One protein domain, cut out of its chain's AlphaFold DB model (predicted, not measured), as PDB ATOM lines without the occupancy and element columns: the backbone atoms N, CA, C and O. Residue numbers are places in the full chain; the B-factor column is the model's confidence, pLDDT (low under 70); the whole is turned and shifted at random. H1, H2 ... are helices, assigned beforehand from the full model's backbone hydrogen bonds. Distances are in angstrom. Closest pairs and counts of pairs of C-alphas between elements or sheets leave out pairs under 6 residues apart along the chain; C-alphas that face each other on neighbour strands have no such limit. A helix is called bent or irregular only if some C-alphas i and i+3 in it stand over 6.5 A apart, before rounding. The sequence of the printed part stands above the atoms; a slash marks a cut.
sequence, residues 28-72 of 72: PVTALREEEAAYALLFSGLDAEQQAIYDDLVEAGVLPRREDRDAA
ATOM      1  N   PRO A  28     286.220 -29.899 -47.037       91.31
ATOM      2  CA  PRO A  28     286.468 -30.371 -45.678       91.31
ATOM      3  C   PRO A  28     287.947 -30.308 -45.281       91.31
ATOM      4  O   PRO A  28     288.247 -30.145 -44.100       91.31
ATOM      5  N   VAL A  29     288.871 -30.432 -46.238       94.25
ATOM      6  CA  VAL A  29     290.312 -30.382 -45.952       94.25
ATOM      7  C   VAL A  29     290.729 -28.950 -45.652       94.25
ATOM      8  O   VAL A  29     291.456 -28.710 -44.691       94.25
ATOM      9  N   THR A  30     290.244 -27.989 -46.439       94.56
ATOM     10  CA  THR A  30     290.494 -26.569 -46.168       94.56
ATOM     11  C   THR A  30     289.874 -26.151 -44.834       94.56
ATOM     12  O   THR A  30     290.570 -25.548 -44.023       94.56
ATOM     13  N   ALA A  31     288.627 -26.549 -44.551       92.88
ATOM     14  CA  ALA A  31     287.966 -26.238 -43.282       92.88
ATOM     15  C   ALA A  31     288.728 -26.788 -42.060       92.88
ATOM     16  O   ALA A  31     288.883 -26.077 -41.071       92.88
ATOM     17  N   LEU A  32     289.252 -28.019 -42.139       91.19
ATOM     18  CA  LEU A  32     290.058 -28.608 -41.063       91.19
ATOM     19  C   LEU A  32     291.352 -27.816 -40.822       91.19
ATOM     20  O   LEU A  32     291.670 -27.477 -39.686       91.19
ATOM     21  N   ARG A  33     292.064 -27.454 -41.894       90.69
ATOM     22  CA  ARG A  33     293.305 -26.671 -41.795       90.69
ATOM     23  C   ARG A  33     293.067 -25.269 -41.240       90.69
ATOM     24  O   ARG A  33     293.905 -24.735 -40.518       90.69
ATOM     25  N   GLU A  34     291.941 -24.651 -41.592       91.31
ATOM     26  CA  GLU A  34     291.527 -23.363 -41.032       91.31
ATOM     27  C   GLU A  34     291.209 -23.477 -39.537       91.31
ATOM     28  O   GLU A  34     291.590 -22.598 -38.763       91.31
ATOM     29  N   GLU A  35     290.563 -24.566 -39.116       90.94
ATOM     30  CA  GLU A  35     290.288 -24.846 -37.706       90.94
ATOM     31  C   GLU A  35     291.583 -25.055 -36.907       90.94
ATOM     32  O   GLU A  35     291.744 -24.459 -35.841       90.94
ATOM     33  N   GLU A  36     292.540 -25.821 -37.434       87.06
ATOM     34  CA  GLU A  36     293.872 -26.003 -36.838       87.06
ATOM     35  C   GLU A  36     294.618 -24.671 -36.702       87.06
ATOM     36  O   GLU A  36     295.117 -24.339 -35.622       87.06
ATOM     37  N   ALA A  37     294.621 -23.855 -37.761       87.31
ATOM     38  CA  ALA A  37     295.235 -22.532 -37.740       87.31
ATOM     39  C   ALA A  37     294.573 -21.609 -36.705       87.31
ATOM     40  O   ALA A  37     295.266 -20.913 -35.962       87.31
ATOM     41  N   ALA A  38     293.240 -21.617 -36.612       89.62
ATOM     42  CA  ALA A  38     292.510 -20.863 -35.598       89.62
ATOM     43  C   ALA A  38     292.842 -21.353 -34.181       89.62
ATOM     44  O   ALA A  38     293.018 -20.545 -33.267       89.62
ATOM     45  N   TYR A  39     292.984 -22.665 -33.994       83.62
ATOM     46  CA  TYR A  39     293.345 -23.255 -32.710       83.62
ATOM     47  C   TYR A  39     294.762 -22.863 -32.274       83.62
ATOM     48  O   TYR A  39     294.973 -22.508 -31.113       83.62
ATOM     49  N   ALA A  40     295.723 -22.839 -33.203       83.69
ATOM     50  CA  ALA A  40     297.087 -22.385 -32.937       83.69
ATOM     51  C   ALA A  40     297.146 -20.924 -32.449       83.69
ATOM     52  O   ALA A  40     298.061 -20.555 -31.707       83.69
ATOM     53  N   LEU A  41     296.157 -20.102 -32.822       88.56
ATOM     54  CA  LEU A  41     296.047 -18.715 -32.372       88.56
ATOM     55  C   LEU A  41     295.520 -18.570 -30.937       88.56
ATOM     56  O   LEU A  41     295.865 -17.579 -30.294       88.56
ATOM     57  N   LEU A  42     294.742 -19.528 -30.412       88.19
ATOM     58  CA  LEU A  42     294.102 -19.431 -29.085       88.19
ATOM     59  C   LEU A  42     295.097 -19.205 -27.941       88.19
ATOM     60  O   LEU A  42     294.775 -18.531 -26.967       88.19
ATOM     61  N   PHE A  43     296.303 -19.748 -28.084       86.56
ATOM     62  CA  PHE A  43     297.393 -19.625 -27.115       86.56
ATOM     63  C   PHE A  43     298.629 -18.980 -27.754       86.56
ATOM     64  O   PHE A  43     299.767 -19.264 -27.387       86.56
ATOM     65  N   SER A  44     298.412 -18.137 -28.766       87.50
ATOM     66  CA  SER A  44     299.466 -17.322 -29.364       87.50
ATOM     67  C   SER A  44     299.628 -16.002 -28.607       87.50
ATOM     68  O   SER A  44     298.667 -15.461 -28.067       87.50
ATOM     69  N   GLY A  45     300.854 -15.473 -28.574       92.06
ATOM     70  CA  GLY A  45     301.128 -14.163 -27.974       92.06
ATOM     71  C   GLY A  45     300.989 -14.109 -26.451       92.06
ATOM     72  O   GLY A  45     300.775 -13.024 -25.918       92.06
ATOM     73  N   LEU A  46     301.110 -15.253 -25.770       94.50
ATOM     74  CA  LEU A  46     301.110 -15.308 -24.313       94.50
ATOM     75  C   LEU A  46     302.320 -14.564 -23.747       94.50
ATOM     76  O   LEU A  46     303.436 -14.660 -24.268       94.50
ATOM     77  N   ASP A  47     302.093 -13.832 -22.664       97.06
ATOM     78  CA  ASP A  47     303.187 -13.336 -21.841       97.06
ATOM     79  C   ASP A  47     303.823 -14.470 -21.009       97.06
ATOM     80  O   ASP A  47     303.407 -15.628 -21.058       97.06
ATOM     81  N   ALA A  48     304.873 -14.147 -20.253       97.75
ATOM     82  CA  ALA A  48     305.630 -15.146 -19.503       97.75
ATOM     83  C   ALA A  48     304.810 -15.845 -18.402       97.75
ATOM     84  O   ALA A  48     305.042 -17.020 -18.129       97.75
ATOM     85  N   GLU A  49     303.866 -15.145 -17.767       97.88
ATOM     86  CA  GLU A  49     303.017 -15.723 -16.720       97.88
ATOM     87  C   GLU A  49     301.953 -16.628 -17.343       97.88
ATOM     88  O   GLU A  49     301.739 -17.759 -16.904       97.88
ATOM     89  N   GLN A  50     301.338 -16.164 -18.428       96.62
ATOM     90  CA  GLN A  50     300.358 -16.929 -19.186       96.62
ATOM     91  C   GLN A  50     300.965 -18.187 -19.815       96.62
ATOM     92  O   GLN A  50     300.322 -19.236 -19.813       96.62
ATOM     93  N   GLN A  51     302.199 -18.106 -20.321       95.94
ATOM     94  CA  GLN A  51     302.912 -19.258 -20.866       95.94
ATOM     95  C   GLN A  51     303.169 -20.316 -19.786       95.94
ATOM     96  O   GLN A  51     302.934 -21.491 -20.037       95.94
ATOM     97  N   ALA A  52     303.568 -19.905 -18.577       97.38
ATOM     98  CA  ALA A  52     303.776 -20.837 -17.468       97.38
ATOM     99  C   ALA A  52     302.479 -21.572 -17.084       97.38
ATOM    100  O   ALA A  52     302.483 -22.787 -16.916       97.38
ATOM    101  N   ILE A  53     301.347 -20.859 -17.031       97.25
ATOM    102  CA  ILE A  53     300.036 -21.475 -16.772       97.25
ATOM    103  C   ILE A  53     299.641 -22.432 -17.905       97.25
ATOM    104  O   ILE A  53     299.103 -23.506 -17.641       97.25
ATOM    105  N   TYR A  54     299.878 -22.058 -19.166       95.12
ATOM    106  CA  TYR A  54     299.617 -22.942 -20.304       95.12
ATOM    107  C   TYR A  54     300.428 -24.239 -20.193       95.12
ATOM    108  O   TYR A  54     299.859 -25.319 -20.348       95.12
ATOM    109  N   ASP A  55     301.719 -24.138 -19.873       95.62
ATOM    110  CA  ASP A  55     302.607 -25.292 -19.733       95.62
ATOM    111  C   ASP A  55     302.141 -26.223 -18.597       95.62
ATOM    112  O   ASP A  55     302.021 -27.431 -18.817       95.62
ATOM    113  N   ASP A  56     301.761 -25.670 -17.437       98.00
ATOM    114  CA  ASP A  56     301.201 -26.431 -16.308       98.00
ATOM    115  C   ASP A  56     299.908 -27.172 -16.700       98.00
ATOM    116  O   ASP A  56     299.687 -28.330 -16.333       98.00
ATOM    117  N   LEU A  57     299.029 -26.518 -17.467       95.94
ATOM    118  CA  LEU A  57     297.774 -27.112 -17.931       95.94
ATOM    119  C   LEU A  57     297.994 -28.208 -18.979       95.94
ATOM    120  O   LEU A  57     297.224 -29.173 -19.016       95.94
ATOM    121  N   VAL A  58     299.018 -28.072 -19.823       95.19
ATOM    122  CA  VAL A  58     299.428 -29.120 -20.768       95.19
ATOM    123  C   VAL A  58     300.011 -30.312 -20.016       95.19
ATOM    124  O   VAL A  58     299.621 -31.446 -20.291       95.19
ATOM    125  N   GLU A  59     300.884 -30.085 -19.032       97.00
ATOM    126  CA  GLU A  59     301.450 -31.154 -18.199       97.00
ATOM    127  C   GLU A  59     300.360 -31.910 -17.425       97.00
ATOM    128  O   GLU A  59     300.370 -33.141 -17.364       97.00
ATOM    129  N   ALA A  60     299.362 -31.191 -16.906       97.69
ATOM    130  CA  ALA A  60     298.208 -31.780 -16.230       97.69
ATOM    131  C   ALA A  60     297.222 -32.497 -17.178       97.69
ATOM    132  O   ALA A  60     296.268 -33.121 -16.707       97.69
ATOM    133  N   GLY A  61     297.407 -32.401 -18.500       95.00
ATOM    134  CA  GLY A  61     296.515 -32.986 -19.507       95.00
ATOM    135  C   GLY A  61     295.164 -32.276 -19.641       95.00
ATOM    136  O   GLY A  61     294.228 -32.833 -20.217       95.00
ATOM    137  N   VAL A  62     295.041 -31.062 -19.100       95.62
ATOM    138  CA  VAL A  62     293.836 -30.226 -19.225       95.62
ATOM    139  C   VAL A  62     293.767 -29.605 -20.616       95.62
ATOM    140  O   VAL A  62     292.687 -29.526 -21.203       95.62
ATOM    141  N   LEU A  63     294.915 -29.177 -21.146       91.38
ATOM    142  CA  LEU A  63     295.034 -28.629 -22.491       91.38
ATOM    143  C   LEU A  63     295.870 -29.545 -23.393       91.38
ATOM    144  O   LEU A  63     296.838 -30.149 -22.932       91.38
ATOM    145  N   PRO A  64     295.530 -29.642 -24.689       86.00
ATOM    146  CA  PRO A  64     296.379 -30.328 -25.649       86.00
ATOM    147  C   PRO A  64     297.652 -29.518 -25.926       86.00
ATOM    148  O   PRO A  64     297.628 -28.281 -25.975       86.00
ATOM    149  N   ARG A  65     298.760 -30.219 -26.182       85.38
ATOM    150  CA  ARG A  65     299.986 -29.593 -26.683       85.38
ATOM    151  C   ARG A  65     299.745 -29.075 -28.100       85.38
ATOM    152  O   ARG A  65     299.176 -29.786 -28.927       85.38
ATOM    153  N   ARG A  66     300.207 -27.857 -28.397       76.31
ATOM    154  CA  ARG A  66     300.073 -27.258 -29.739       76.31
ATOM    155  C   ARG A  66     300.723 -28.122 -30.830       76.31
ATOM    156  O   ARG A  66     300.136 -28.338 -31.879       76.31
ATOM    157  N   GLU A  67     301.897 -28.673 -30.535       70.31
ATOM    158  CA  GLU A  67     302.724 -29.453 -31.470       70.31
ATOM    159  C   GLU A  67     302.097 -30.803 -31.862       70.31
ATOM    160  O   GLU A  67     302.259 -31.256 -32.991       70.31
ATOM    161  N   ASP A  68     301.336 -31.423 -30.954       66.38
ATOM    162  CA  ASP A  68     300.680 -32.717 -31.197       66.38
ATOM    163  C   ASP A  68     299.476 -32.589 -32.146       66.38
ATOM    164  O   ASP A  68     298.977 -33.588 -32.661       66.38
ATOM    165  N   ARG A  69     298.987 -31.360 -32.361       62.47
ATOM    166  CA  ARG A  69     297.834 -31.048 -33.217       62.47
ATOM    167  C   ARG A  69     298.256 -30.610 -34.616       62.47
ATOM    168  O   ARG A  69     297.574 -30.971 -35.559       62.47
ATOM    169  N   ASP A  70     299.392 -29.925 -34.747       58.00
ATOM    170  CA  ASP A  70     299.969 -29.542 -36.048       58.00
ATOM    171  C   ASP A  70     300.523 -30.753 -36.839       58.00
ATOM    172  O   ASP A  70     300.847 -30.635 -38.022       58.00
ATOM    173  N   ALA A  71     300.685 -31.909 -36.182       51.84
ATOM    174  CA  ALA A  71     301.215 -33.147 -36.757       51.84
ATOM    175  C   ALA A  71     300.142 -34.198 -37.125       51.84
ATOM    176  O   ALA A  71     300.505 -35.264 -37.635       51.84
ATOM    177  N   ALA A  72     298.867 -33.930 -36.822       47.16
ATOM    178  CA  ALA A  72     297.721 -34.789 -37.143       47.16
ATOM    179  C   ALA A  72     297.139 -34.463 -38.529       47.16
ATOM    180  O   ALA A  72     296.506 -35.377 -39.110       47.16
TER     181      ALA A  72
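AT A GLANCE: This is residues 28 to 72 of the 72 residues of an uncharacterized protein of Amycolatopsis xylanica (UniProt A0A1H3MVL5). The chain makes an open hook of three helices: the long helix H1 forms one side, H2 stands across the far end beyond the last residues of H1, and the chain then folds back so that the short helix H3 comes near the later part of H1. The space inside the hook is open, and H2 has no helix beside it. The printed part has 45 residues with three named helices in the order H1, H2, H3 and no named strand, and its class is all helix. It is loose, with a radius of gyration of the C-alphas of 11.8 A, and elongated, with spans of 35 by 20 by 13 A.

HOW THE PARTS SIT: Start at the first printed residue, where H1, residues 28 to 42, begins. Go on through residues 43 to 47, a tight link, and you reach H2, residues 48 to 59. Although they follow each other in the chain, H1 and H2 are apart, with no C-alpha of the one within 8 A of the other. Next read residues 60 to 65, a short link, which brings you to H3, residues 66 to 70. H2 and H3 are apart as well. Now compare H3 with residues 36 to 40 of H1, the part of H1 that it touches: the two helices only just touch, with 3 pairs of C-alphas within 8 A. Their closest C-alphas are those of Ala 40 and Arg 66, 6.5 A apart, while their centres are 11.6 A apart. In the backbones of H1, H2 and H3, every O i to N i+4 pair is within hydrogen-bond range.

IN THESE COORDINATES: Find C-alpha 28 of Pro 28 at (286.468, -30.371, -45.678); from there H1, the longest helix with 15 residues, runs 21.3 A to C-alpha 42 of Leu 42 at (294.102, -19.431, -29.085). Then find C-alpha 48 of Ala 48 at (305.630, -15.146, -19.503), where H2 begins; its 12 residues run 16.6 A to C-alpha 59 of Glu 59. H3 has 5 residues, from Arg 66 to Asp 70, and ends at C-alpha 70, (299.969, -29.542, -36.048). None of the three helices is bent.

THE WHOLE: Look at Pro 28 and Glu 49 for the two C-alphas farthest apart, at 36.4 A. The first and last printed C-alphas, those of Pro 28 and Ala 72, are 14.8 A apart. The printed part has no cut, no link is long, and Ala 72 is the chain's last residue. The mean pLDDT of the printed part is 87.7; in the B-factor column you will find residues 68 to 72 under 70, and H3 has a mean of 67.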